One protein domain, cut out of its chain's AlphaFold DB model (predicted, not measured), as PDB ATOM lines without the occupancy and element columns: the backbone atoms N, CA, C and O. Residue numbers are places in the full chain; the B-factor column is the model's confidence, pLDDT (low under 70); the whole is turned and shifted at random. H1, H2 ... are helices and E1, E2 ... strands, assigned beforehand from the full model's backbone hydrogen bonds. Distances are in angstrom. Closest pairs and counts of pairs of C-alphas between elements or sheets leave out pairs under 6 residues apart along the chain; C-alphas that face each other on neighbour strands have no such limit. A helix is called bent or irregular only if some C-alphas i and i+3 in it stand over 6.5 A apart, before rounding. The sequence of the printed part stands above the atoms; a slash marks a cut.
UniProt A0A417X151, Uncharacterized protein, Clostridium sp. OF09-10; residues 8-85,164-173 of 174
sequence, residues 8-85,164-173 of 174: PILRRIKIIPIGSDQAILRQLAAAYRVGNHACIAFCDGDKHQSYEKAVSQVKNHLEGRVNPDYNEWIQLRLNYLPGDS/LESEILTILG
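AT A GLANCE: This is residues 8 to 85 and 164 to 173 of the 174 residues of an uncharacterized protein of Clostridium sp. OF09-10 (UniProt A0A417X151). Two short parallel strands, E1 and E2, lie side by side in the middle of a small body, with H1 close to E1 and the kinked helix H2 close to E2; H1 and H2 pack on each other at a steep tilt. The short helix H3 is near both of them, H4 lies away from the other helices near E2, and the unnamed stretch of residues 8 to 20 runs along the outside into H1. The 88 printed residues, with four named helices and two named strands in the order H1, E1, H2, H3, E2, H4, are mostly helix. The whole is compact, with a radius of gyration of the C-alphas of 12.7 A and spans of 37 by 30 by 21 A.

IN THESE COORDINATES: E1 is residues 41 to 43, with C-alpha 41 at (22.988, -13.730, 23.640), and E2 is residues 78 to 80. H1, residues 21 to 33, begins at C-alpha (17.568, -5.791, 23.620) and is 18.5 A long. H2, residues 45 to 61, is 22.2 A long and irregular, with C-alphas 49 and 52 8.2 A apart; it has a kink of 73 degrees near residue 52. H3 is residues 70 to 75. H4, residues 164 to 172, is 12.6 A long and ends at C-alpha (31.385, -24.472, 25.052).

HOW THE PARTS SIT: E1 and E2 are parallel neighbours at 39 degrees, with N 79 and O 41 at 2.9 A and N 43 and O 79 at 3.0 A, within hydrogen-bond range. With H2 and H3 between them they form a strand-helix-strand unit, two parallel neighbour strands joined through helices, and its crossover is right-handed. The closest C-alphas of H1 and E1 are those of Asp 21 and Cys 43, 6.4 A apart; those of H2 and E2 are Gly 45 and Tyr 80, 5.3 A apart. H1, with residues 25 to 29 alone, touches H2, with residues 54 to 61 alone. Their closest C-alphas are those of Ala 29 and Val 58, 5.3 A apart, and they run the same way at a steep tilt of 45 degrees. H2 and H3 are close but not clearly touching, with the C-alphas of Val 55 and Ile 74 closest at 7.1 A. H1 and H3 are near each other, as are E2 and H4. H4 is apart from H1, H2 and H3. Every O i to N i+4 pair is within hydrogen-bond range in H1, H3 and H4; in H2 8 of 13 are.

THE WHOLE: The two C-alphas farthest apart are those of Pro 8 and Glu 63, at 38.0 A. Residues 86 to 163 are cut out, and C-alphas 85 and 164 are 16.7 A apart across the cut. Of the links that are printed whole, E1 to H2 and H3 to E2 are tight, H1 to E1 and H2 to H3 are short, and none is long. The mean pLDDT of the printed part is 91.7, and no printed residue is under 70.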
ATOM      1  N   PRO A   8      26.945 -27.378  36.944       91.62
ATOM      2  CA  PRO A   8      28.091 -27.644  36.073       91.62
ATOM      3  C   PRO A   8      28.230 -26.643  34.919       91.62
ATOM      4  O   PRO A   8      29.349 -26.237  34.610       91.62
ATOM      5  N   ILE A   9      27.115 -26.203  34.323       91.62
ATOM      6  CA  ILE A   9      27.119 -25.178  33.272       91.62
ATOM      7  C   ILE A   9      27.459 -23.815  33.873       91.62
ATOM      8  O   ILE A   9      28.355 -23.135  33.377       91.62
ATOM      9  N   LEU A  10      26.809 -23.437  34.980       92.25
ATOM     10  CA  LEU A  10      27.011 -22.136  35.633       92.25
ATOM     11  C   LEU A  10      28.468 -21.877  36.036       92.25
ATOM     12  O   LEU A  10      28.922 -20.741  35.971       92.25
ATOM     13  N   ARG A  11      29.229 -22.916  36.396       93.44
ATOM     14  CA  ARG A  11      30.662 -22.793  36.721       93.44
ATOM     15  C   ARG A  11      31.554 -22.468  35.520       93.44
ATOM     16  O   ARG A  11      32.703 -22.083  35.719       93.44
ATOM     17  N   ARG A  12      31.062 -22.670  34.298       93.25
ATOM     18  CA  ARG A  12      31.822 -22.527  33.046       93.25
ATOM     19  C   ARG A  12      31.457 -21.269  32.266       93.25
ATOM     20  O   ARG A  12      32.134 -20.950  31.295       93.25
ATOM     21  N   ILE A  13      30.400 -20.571  32.675       93.62
ATOM     22  CA  ILE A  13      29.886 -19.395  31.977       93.62
ATOM     23  C   ILE A  13      29.858 -18.181  32.900       93.62
ATOM     24  O   ILE A  13      29.766 -18.295  34.120       93.62
ATOM     25  N   LYS A  14      29.872 -16.996  32.295       93.62
ATOM     26  CA  LYS A  14      29.599 -15.736  32.982       93.62
ATOM     27  C   LYS A  14      28.310 -15.149  32.423       93.62
ATOM     28  O   LYS A  14      28.264 -14.772  31.257       93.62
ATOM     29  N   ILE A  15      27.272 -15.059  33.254       92.88
ATOM     30  CA  ILE A  15      26.001 -14.429  32.875       92.88
ATOM     31  C   ILE A  15      26.119 -12.924  33.112       92.88
ATOM     32  O   ILE A  15      26.395 -12.496  34.233       92.88
ATOM     33  N   ILE A  16      25.897 -12.134  32.065       92.75
ATOM     34  CA  ILE A  16      25.918 -10.671  32.121       92.75
ATOM     35  C   ILE A  16      24.495 -10.176  31.837       92.75
ATOM     36  O   ILE A  16      24.047 -10.285  30.697       92.75
ATOM     37  N   PRO A  17      23.756  -9.676  32.845       89.81
ATOM     38  CA  PRO A  17      22.431  -9.113  32.617       89.81
ATOM     39  C   PRO A  17      22.549  -7.782  31.865       89.81
ATOM     40  O   PRO A  17      23.349  -6.921  32.230       89.81
ATOM     41  N   ILE A  18      21.746  -7.610  30.814       88.69
ATOM     42  CA  ILE A  18      21.713  -6.400  29.986       88.69
ATOM     43  C   ILE A  18      20.257  -5.955  29.875       88.69
ATOM     44  O   ILE A  18      19.436  -6.660  29.305       88.69
ATOM     45  N   GLY A  19      19.933  -4.776  30.407       82.88
ATOM     46  CA  GLY A  19      18.550  -4.288  30.516       82.88
ATOM     47  C   GLY A  19      17.924  -3.755  29.220       82.88
ATOM     48  O   GLY A  19      16.985  -2.970  29.286       82.88
ATOM     49  N   SER A  20      18.470  -4.082  28.046       86.62
ATOM     50  CA  SER A  20      17.920  -3.633  26.763       86.62
ATOM     51  C   SER A  20      18.329  -4.553  25.621       86.62
ATOM     52  O   SER A  20      19.524  -4.735  25.378       86.62
ATOM     53  N   ASP A  21      17.349  -5.009  24.841       85.88
ATOM     54  CA  ASP A  21      17.568  -5.791  23.620       85.88
ATOM     55  C   ASP A  21      18.551  -5.096  22.671       85.88
ATOM     56  O   ASP A  21      19.477  -5.708  22.149       85.88
ATOM     57  N   GLN A  22      18.419  -3.777  22.492       90.12
ATOM     58  CA  GLN A  22      19.324  -3.011  21.631       90.12
ATOM     59  C   GLN A  22      20.770  -3.052  22.132       90.12
ATOM     60  O   GLN A  22      21.703  -3.119  21.332       90.12
ATOM     61  N   ALA A  23      20.972  -3.027  23.450       92.25
ATOM     62  CA  ALA A  23      22.301  -3.150  24.030       92.25
ATOM     63  C   ALA A  23      22.864  -4.569  23.851       92.25
ATOM     64  O   ALA A  23      24.048  -4.696  23.537       92.25
ATOM     65  N   ILE A  24      22.028  -5.609  23.955       93.69
ATOM     66  CA  ILE A  24      22.414  -6.999  23.663       93.69
ATOM     67  C   ILE A  24      22.898  -7.118  22.212       93.69
ATOM     68  O   ILE A  24      24.017  -7.569  21.967       93.69
ATOM     69  N   LEU A  25      22.109  -6.635  21.247       94.94
ATOM     70  CA  LEU A  25      22.454  -6.713  19.823       94.94
ATOM     71  C   LEU A  25      23.727  -5.921  19.482       94.94
ATOM     72  O   LEU A  25      24.533  -6.367  18.666       94.94
ATOM     73  N   ARG A  26      23.956  -4.770  20.128       93.94
ATOM     74  CA  ARG A  26      25.207  -4.005  19.977       93.94
ATOM     75  C   ARG A  26      26.417  -4.747  20.525       93.94
ATOM     76  O   ARG A  26      27.469  -4.734  19.890       93.94
ATOM     77  N   GLN A  27      26.290  -5.387  21.686       93.56
ATOM     78  CA  GLN A  27      27.379  -6.186  22.245       93.56
ATOM     79  C   GLN A  27      27.682  -7.403  21.371       93.56
ATOM     80  O   GLN A  27      28.851  -7.714  21.154       93.56
ATOM     81  N   LEU A  28      26.654  -8.037  20.802       94.25
ATOM     82  CA  LEU A  28      26.828  -9.148  19.873       94.25
ATOM     83  C   LEU A  28      27.540  -8.702  18.583       94.25
ATOM     84  O   LEU A  28      28.476  -9.364  18.139       94.25
ATOM     85  N   ALA A  29      27.178  -7.536  18.035       94.50
ATOM     86  CA  ALA A  29      27.894  -6.926  16.912       94.50
ATOM     87  C   ALA A  29      29.369  -6.652  17.257       94.50
ATOM     88  O   ALA A  29      30.268  -6.974  16.481       94.50
ATOM     89  N   ALA A  30      29.640  -6.090  18.437       93.62
ATOM     90  CA  ALA A  30      31.006  -5.851  18.889       93.62
ATOM     91  C   ALA A  30      31.802  -7.162  19.017       93.62
ATOM     92  O   ALA A  30      32.939  -7.217  18.553       93.62
ATOM     93  N   ALA A  31      31.197  -8.217  19.575       93.75
ATOM     94  CA  ALA A  31      31.814  -9.536  19.699       93.75
ATOM     95  C   ALA A  31      32.166 -10.143  18.331       93.75
ATOM     96  O   ALA A  31      33.286 -10.618  18.155       93.75
ATOM     97  N   TYR A  32      31.264 -10.040  17.349       94.62
ATOM     98  CA  TYR A  32      31.542 -10.454  15.972       94.62
ATOM     99  C   TYR A  32      32.730  -9.687  15.377       94.62
ATOM    100  O   TYR A  32      33.663 -10.292  14.854       94.62
ATOM    101  N   ARG A  33      32.741  -8.351  15.513       92.06
ATOM    102  CA  ARG A  33      33.794  -7.476  14.963       92.06
ATOM    103  C   ARG A  33      35.188  -7.850  15.472       92.06
ATOM    104  O   ARG A  33      36.147  -7.793  14.710       92.06
ATOM    105  N   VAL A  34      35.305  -8.184  16.755       91.44
ATOM    106  CA  VAL A  34      36.593  -8.522  17.380       91.44
ATOM    107  C   VAL A  34      36.965 -10.001  17.229       91.44
ATOM    108  O   VAL A  34      38.004 -10.408  17.737       91.44
ATOM    109  N   GLY A  35      36.128 -10.811  16.567       87.44
ATOM    110  CA  GLY A  35      36.340 -12.254  16.443       87.44
ATOM    111  C   GLY A  35      36.199 -13.003  17.772       87.44
ATOM    112  O   GLY A  35      36.827 -14.040  17.975       87.44
ATOM    113  N   ASN A  36      35.408 -12.484  18.718       85.56
ATOM    114  CA  ASN A  36      35.132 -13.192  19.963       85.56
ATOM    115  C   ASN A  36      34.007 -14.205  19.743       85.56
ATOM    116  O   ASN A  36      32.833 -13.853  19.638       85.56
ATOM    117  N   HIS A  37      34.376 -15.480  19.720       83.50
ATOM    118  CA  HIS A  37      33.443 -16.586  19.531       83.50
ATOM    119  C   HIS A  37      32.867 -17.130  20.848       83.50
ATOM    120  O   HIS A  37      31.898 -17.888  20.800       83.50
ATOM    121  N   ALA A  38      33.405 -16.725  22.004       89.50
ATOM    122  CA  ALA A  38      33.021 -17.203  23.332       89.50
ATOM    123  C   ALA A  38      31.877 -16.370  23.943       89.50
ATOM    124  O   ALA A  38      31.958 -15.897  25.079       89.50
ATOM    125  N   CYS A  39      30.812 -16.148  23.172       93.31
ATOM    126  CA  CYS A  39      29.629 -15.419  23.618       93.31
ATOM    127  C   CYS A  39      28.349 -16.016  23.036       93.31
ATOM    128  O   CYS A  39      28.344 -16.533  21.921       93.31
ATOM    129  N   ILE A  40      27.261 -15.866  23.784       94.88
ATOM    130  CA  ILE A  40      25.895 -16.202  23.390       94.88
ATOM    131  C   ILE A  40      24.962 -15.164  24.017       94.88
ATOM    132  O   ILE A  40      25.151 -14.763  25.168       94.88
ATOM    133  N   ALA A  41      23.999 -14.690  23.241       95.12
ATOM    134  CA  ALA A  41      22.988 -13.730  23.640       95.12
ATOM    135  C   ALA A  41      21.645 -14.445  23.812       95.12
ATOM    136  O   ALA A  41      21.256 -15.246  22.968       95.12
ATOM    137  N   PHE A  42      20.944 -14.111  24.894       94.12
ATOM    138  CA  PHE A  42      19.572 -14.537  25.145       94.12
ATOM    139  C   PHE A  42      18.695 -13.297  25.287       94.12
ATOM    140  O   PHE A  42      18.896 -12.512  26.214       94.12
ATOM    141  N   CYS A  43      17.757 -13.123  24.362       93.56
ATOM    142  CA  CYS A  43      16.724 -12.088  24.419       93.56
ATOM    143  C   CYS A  43      15.435 -12.633  25.060       93.56
ATOM    144  O   CYS A  43      15.285 -13.843  25.246       93.56
ATOM    145  N   ASP A  44      14.487 -11.751  25.371       91.56
ATOM    146  CA  ASP A  44      13.174 -12.146  25.897       91.56
ATOM    147  C   ASP A  44      12.379 -12.978  24.875       91.56
ATOM    148  O   ASP A  44      12.436 -12.722  23.670       91.56
ATOM    149  N   GLY A  45      11.619 -13.972  25.348       87.12
ATOM    150  CA  GLY A  45      10.884 -14.908  24.483       87.12
ATOM    151  C   GLY A  45       9.871 -14.232  23.551       87.12
ATOM    152  O   GLY A  45       9.733 -14.608  22.386       87.12
ATOM    153  N   ASP A  46       9.251 -13.133  23.995       87.12
ATOM    154  CA  ASP A  46       8.343 -12.317  23.174       87.12
ATOM    155  C   ASP A  46       9.014 -11.705  21.928       87.12
ATOM    156  O   ASP A  46       8.335 -11.329  20.968       87.12
ATOM    157  N   LYS A  47      10.349 -11.615  21.900       88.38
ATOM    158  CA  LYS A  47      11.114 -11.088  20.761       88.38
ATOM    159  C   LYS A  47      11.430 -12.129  19.698       88.38
ATOM    160  O   LYS A  47      11.920 -11.745  18.634       88.38
ATOM    161  N   HIS A  48      11.127 -13.404  19.933       87.81
ATOM    162  CA  HIS A  48      11.473 -14.491  19.016       87.81
ATOM    163  C   HIS A  48      10.896 -14.278  17.604       87.81
ATOM    164  O   HIS A  48      11.585 -14.457  16.602       87.81
ATOM    165  N   GLN A  49       9.659 -13.775  17.498       88.38
ATOM    166  CA  GLN A  49       9.013 -13.480  16.206       88.38
ATOM    167  C   GLN A  49       9.744 -12.405  15.379       88.38
ATOM    168  O   GLN A  49       9.528 -12.285  14.177       88.38
ATOM    169  N   SER A  50      10.611 -11.610  16.011       89.12
ATOM    170  CA  SER A  50      11.399 -10.550  15.374       89.12
ATOM    171  C   SER A  50      12.848 -10.965  15.090       89.12
ATOM    172  O   SER A  50      13.697 -10.088  14.916       89.12
ATOM    173  N   TYR A  51      13.145 -12.266  15.025       92.31
ATOM    174  CA  TYR A  51      14.497 -12.786  14.795       92.31
ATOM    175  C   TYR A  51      15.202 -12.155  13.588       92.31
ATOM    176  O   TYR A  51      16.252 -11.534  13.739       92.31
ATOM    177  N   GLU A  52      14.586 -12.201  12.405       93.25
ATOM    178  CA  GLU A  52      15.165 -11.639  11.173       93.25
ATOM    179  C   GLU A  52      15.478 -10.140  11.293       93.25
ATOM    180  O   GLU A  52      16.492  -9.631  10.799       93.25
ATOM    181  N   LYS A  53      14.623  -9.416  12.019       93.50
ATOM    182  CA  LYS A  53      14.836  -8.000  12.314       93.50
ATOM    183  C   LYS A  53      16.028  -7.808  13.250       93.50
ATOM    184  O   LYS A  53      16.814  -6.890  13.026       93.50
ATOM    185  N   ALA A  54      16.185  -8.652  14.265       93.88
ATOM    186  CA  ALA A  54      17.319  -8.608  15.183       93.88
ATOM    187  C   ALA A  54      18.642  -8.943  14.468       93.88
ATOM    188  O   ALA A  54      19.610  -8.193  14.601       93.88
ATOM    189  N   VAL A  55      18.662  -9.977  13.619       94.75
ATOM    190  CA  VAL A  55      19.806 -10.315  12.751       94.75
ATOM    191  C   VAL A  55      20.184  -9.131  11.859       94.75
ATOM    192  O   VAL A  55      21.356  -8.753  11.771       94.75
ATOM    193  N   SER A  56      19.194  -8.489  11.237       93.38
ATOM    194  CA  SER A  56      19.412  -7.298  10.410       93.38
ATOM    195  C   SER A  56      19.953  -6.120  11.227       93.38
ATOM    196  O   SER A  56      20.842  -5.402  10.773       93.38
ATOM    197  N   GLN A  57      19.474  -5.925  12.457       94.25
ATOM    198  CA  GLN A  57      19.971  -4.877  13.351       94.25
ATOM    199  C   GLN A  57      21.428  -5.097  13.758       94.25
ATOM    200  O   GLN A  57      22.198  -4.139  13.770       94.25
ATOM    201  N   VAL A  58      21.838  -6.333  14.052       94.50
ATOM    202  CA  VAL A  58      23.248  -6.646  14.341       94.50
ATOM    203  C   VAL A  58      24.128  -6.315  13.133       94.50
ATOM    204  O   VAL A  58      25.136  -5.623  13.281       94.50
ATOM    205  N   LYS A  59      23.697  -6.683  11.921       94.00
ATOM    206  CA  LYS A  59      24.391  -6.329  10.674       94.00
ATOM    207  C   LYS A  59      24.478  -4.815  10.455       94.00
ATOM    208  O   LYS A  59      25.513  -4.313  10.019       94.00
ATOM    209  N   ASN A  60      23.426  -4.073  10.798       94.06
ATOM    210  CA  ASN A  60      23.424  -2.612  10.717       94.06
ATOM    211  C   ASN A  60      24.416  -1.977  11.703       94.06
ATOM    212  O   ASN A  60      25.115  -1.038  11.333       94.06
ATOM    213  N   HIS A  61      24.551  -2.512  12.921       93.81
ATOM    214  CA  HIS A  61      25.574  -2.066  13.881       93.81
ATOM    215  C   HIS A  61      27.012  -2.344  13.405       93.81
ATOM    216  O   HIS A  61      27.958  -1.700  13.860       93.81
ATOM    217  N   LEU A  62      27.184  -3.282  12.473       92.81
ATOM    218  CA  LEU A  62      28.448  -3.558  11.789       92.81
ATOM    219  C   LEU A  62      28.659  -2.676  10.547       92.81
ATOM    220  O   LEU A  62      29.651  -2.852   9.840       92.81
ATOM    221  N   GLU A  63      27.749  -1.736  10.273       91.88
ATOM    222  CA  GLU A  63      27.744  -0.895   9.068       91.88
ATOM    223  C   GLU A  63      27.746  -1.737   7.779       91.88
ATOM    224  O   GLU A  63      28.368  -1.385   6.780       91.88
ATOM    225  N   GLY A  64      27.101  -2.911   7.816       85.12
ATOM    226  CA  GLY A  64      27.037  -3.845   6.689       85.12
ATOM    227  C   GLY A  64      28.331  -4.616   6.408       85.12
ATOM    228  O   GLY A  64      28.335  -5.474   5.528       85.12
ATOM    229  N   ARG A  65      29.410  -4.362   7.162       88.50
ATOM    230  CA  ARG A  65      30.704  -5.038   7.013       88.50
ATOM    231  C   ARG A  65      30.670  -6.391   7.714       88.50
ATOM    232  O   ARG A  65      30.975  -6.492   8.901       88.50
ATOM    233  N   VAL A  66      30.270  -7.418   6.973       92.50
ATOM    234  CA  VAL A  66      30.173  -8.798   7.458       92.50
ATOM    235  C   VAL A  66      30.868  -9.758   6.504       92.50
ATOM    236  O   VAL A  66      30.862  -9.545   5.291       92.50
ATOM    237  N   ASN A  67      31.457 -10.814   7.056       90.75
ATOM    238  CA  ASN A  67      32.035 -11.896   6.272       90.75
ATOM    239  C   ASN A  67      30.928 -12.873   5.816       90.75
ATOM    240  O   ASN A  67      29.808 -12.830   6.341       90.75
ATOM    241  N   PRO A  68      31.213 -13.768   4.848       91.25
ATOM    242  CA  PRO A  68      30.239 -14.750   4.365       91.25
ATOM    243  C   PRO A  68      29.670 -15.680   5.451       91.25
ATOM    244  O   PRO A  68      28.543 -16.144   5.323       91.25
ATOM    245  N   ASP A  69      30.420 -15.905   6.533       91.31
ATOM    246  CA  ASP A  69      30.063 -16.767   7.670       91.31
ATOM    247  C   ASP A  69      29.073 -16.125   8.660       91.31
ATOM    248  O   ASP A  69      28.627 -16.771   9.607       91.31
ATOM    249  N   TYR A  70      28.713 -14.851   8.471       93.19
ATOM    250  CA  TYR A  70      27.919 -14.087   9.435       93.19
ATOM    251  C   TYR A  70      26.597 -14.758   9.806       93.19
ATOM    252  O   TYR A  70      26.236 -14.794  10.982       93.19
ATOM    253  N   ASN A  71      25.882 -15.291   8.812       93.00
ATOM    254  CA  ASN A  71      24.577 -15.912   9.033       93.00
ATOM    255  C   ASN A  71      24.691 -17.189   9.876       93.00
ATOM    256  O   ASN A  71      23.873 -17.408  10.762       93.00
ATOM    257  N   GLU A  72      25.727 -17.996   9.654       92.94
ATOM    258  CA  GLU A  72      25.992 -19.186  10.469       92.94
ATOM    259  C   GLU A  72      26.434 -18.782  11.881       92.94
ATOM    260  O   GLU A  72      25.975 -19.333  12.883       92.94
ATOM    261  N   TRP A  73      27.281 -17.754  11.984       93.81
ATOM    262  CA  TRP A  73      27.786 -17.266  13.263       93.81
ATOM    263  C   TRP A  73      26.679 -16.711  14.166       93.81
ATOM    264  O   TRP A  73      26.677 -17.005  15.367       93.81
ATOM    265  N   ILE A  74      25.761 -15.911  13.606       94.56
ATOM    266  CA  ILE A  74      24.673 -15.258  14.350       94.56
ATOM    267  C   ILE A  74      23.608 -16.270  14.776       94.56
ATOM    268  O   ILE A  74      23.140 -16.188  15.908       94.56
ATOM    269  N   GLN A  75      23.292 -17.257  13.929       93.38
ATOM    270  CA  GLN A  75      22.320 -18.312  14.235       93.38
ATOM    271  C   GLN A  75      22.699 -19.120  15.475       93.38
ATOM    272  O   GLN A  75      21.830 -19.501  16.248       93.38
ATOM    273  N   LEU A  76      23.993 -19.332  15.713       93.31
ATOM    274  CA  LEU A  76      24.465 -20.049  16.901       93.31
ATOM    275  C   LEU A  76      24.461 -19.196  18.179       93.31
ATOM    276  O   LEU A  76      24.624 -19.731  19.274       93.31
ATOM    277  N   ARG A  77      24.355 -17.867  18.063       94.75
ATOM    278  CA  ARG A  77      24.651 -16.936  19.167       94.75
ATOM    279  C   ARG A  77      23.516 -16.007  19.539       94.75
ATOM    280  O   ARG A  77      23.574 -15.451  20.630       94.75
ATOM    281  N   LEU A  78      22.526 -15.807  18.680       95.44
ATOM    282  CA  LEU A  78      21.326 -15.047  18.996       95.44
ATOM    283  C   LEU A  78      20.189 -16.017  19.309       95.44
ATOM    284  O   LEU A  78      19.530 -16.513  18.402       95.44
ATOM    285  N   ASN A  79      19.961 -16.250  20.596       95.06
ATOM    286  CA  ASN A  79      18.916 -17.132  21.098       95.06
ATOM    287  C   ASN A  79      17.925 -16.356  21.975       95.06
ATOM    288  O   ASN A  79      18.092 -15.160  22.248       95.06
ATOM    289  N   TYR A  80      16.871 -17.039  22.413       93.88
ATOM    290  CA  TYR A  80      15.773 -16.446  23.171       93.88
ATOM    291  C   TYR A  80      15.438 -17.307  24.379       93.88
ATOM    292  O   TYR A  80      15.604 -18.525  24.372       93.88
ATOM    293  N   LEU A  81      14.965 -16.659  25.436       92.25
ATOM    294  CA  LEU A  81      14.370 -17.362  26.559       92.25
ATOM    295  C   LEU A  81      13.070 -18.055  26.114       92.25
ATOM    296  O   LEU A  81      12.400 -17.574  25.202       92.25
ATOM    297  N   PRO A  82      12.696 -19.174  26.754       90.88
ATOM    298  CA  PRO A  82      11.460 -19.871  26.440       90.88
ATOM    299  C   PRO A  82      10.239 -19.000  26.731       90.88
ATOM    300  O   PRO A  82      10.247 -18.183  27.654       90.88
ATOM    301  N   GLY A  83       9.181 -19.246  25.963       89.50
ATOM    302  CA  GLY A  83       7.925 -18.512  26.039       89.50
ATOM    303  C   GLY A  83       7.746 -17.512  24.902       89.50
ATOM    304  O   GLY A  83       8.656 -17.234  24.129       89.50
ATOM    305  N   ASP A  84       6.535 -16.986  24.800       89.12
ATOM    306  CA  ASP A  84       6.086 -16.005  23.804       89.12
ATOM    307  C   ASP A  84       5.756 -14.641  24.437       89.12
ATOM    308  O   ASP A  84       5.247 -13.729  23.784       89.12
ATOM    309  N   SER A  85       6.039 -14.502  25.729       90.06
ATOM    310  CA  SER A  85       5.788 -13.313  26.527       90.06
ATOM    311  C   SER A  85       7.038 -12.928  27.321       90.06
ATOM    312  O   SER A  85       8.074 -13.596  27.262       90.06
ATOM    313  N   LEU A 164      17.975 -24.819  25.886       92.38
ATOM    314  CA  LEU A 164      18.866 -23.752  26.361       92.38
ATOM    315  C   LEU A 164      20.248 -24.289  26.762       92.38
ATOM    316  O   LEU A 164      21.276 -23.695  26.443       92.38
ATOM    317  N   GLU A 165      20.285 -25.410  27.491       93.06
ATOM    318  CA  GLU A 165      21.543 -26.043  27.892       93.06
ATOM    319  C   GLU A 165      22.331 -26.528  26.662       93.06
ATOM    320  O   GLU A 165      23.542 -26.322  26.612       93.06
ATOM    321  N   SER A 166      21.663 -27.085  25.647       93.06
ATOM    322  CA  SER A 166      22.284 -27.532  24.393       93.06
ATOM    323  C   SER A 166      22.899 -26.383  23.591       93.06
ATOM    324  O   SER A 166      24.023 -26.505  23.101       93.06
ATOM    325  N   GLU A 167      22.204 -25.251  23.479       93.31
ATOM    326  CA  GLU A 167      22.723 -24.046  22.816       93.31
ATOM    327  C   GLU A 167      24.003 -23.547  23.506       93.31
ATOM    328  O   GLU A 167      25.004 -23.239  22.855       93.31
ATOM    329  N   ILE A 168      24.017 -23.539  24.843       93.38
ATOM    330  CA  ILE A 168      25.195 -23.142  25.626       93.38
ATOM    331  C   ILE A 168      26.339 -24.150  25.459       93.38
ATOM    332  O   ILE A 168      27.489 -23.746  25.283       93.38
ATOM    333  N   LEU A 169      26.047 -25.451  25.515       92.25
ATOM    334  CA  LEU A 169      27.051 -26.510  25.378       92.25
ATOM    335  C   LEU A 169      27.708 -26.506  23.994       92.25
ATOM    336  O   LEU A 169      28.927 -26.654  23.907       92.25
ATOM    337  N   THR A 170      26.935 -26.190  22.953       91.31
ATOM    338  CA  THR A 170      27.439 -26.010  21.584       91.31
ATOM    339  C   THR A 170      28.535 -24.942  21.534       91.31
ATOM    340  O   THR A 170      29.592 -25.161  20.946       91.31
ATOM    341  N   ILE A 171      28.338 -23.804  22.208       91.25
ATOM    342  CA  ILE A 171      29.346 -22.732  22.288       91.25
ATOM    343  C   ILE A 171      30.541 -23.126  23.166       91.25
ATOM    344  O   ILE A 171      31.669 -22.710  22.900       91.25
ATOM    345  N   LEU A 172      30.319 -23.941  24.199       87.88
ATOM    346  CA  LEU A 172      31.385 -24.472  25.052       87.88
ATOM    347  C   LEU A 172      32.200 -25.600  24.391       87.88
ATOM    348  O   LEU A 172      33.213 -26.003  24.970       87.88
ATOM    349  N   GLY A 173      31.781 -26.100  23.221       80.88
ATOM    350  CA  GLY A 173      32.434 -27.196  22.501       80.88
ATOM    351  C   GLY A 173      32.332 -28.540  23.226       80.88
ATOM    352  O   GLY A 173      33.313 -29.282  23.268       80.88
TER     353      GLY A 173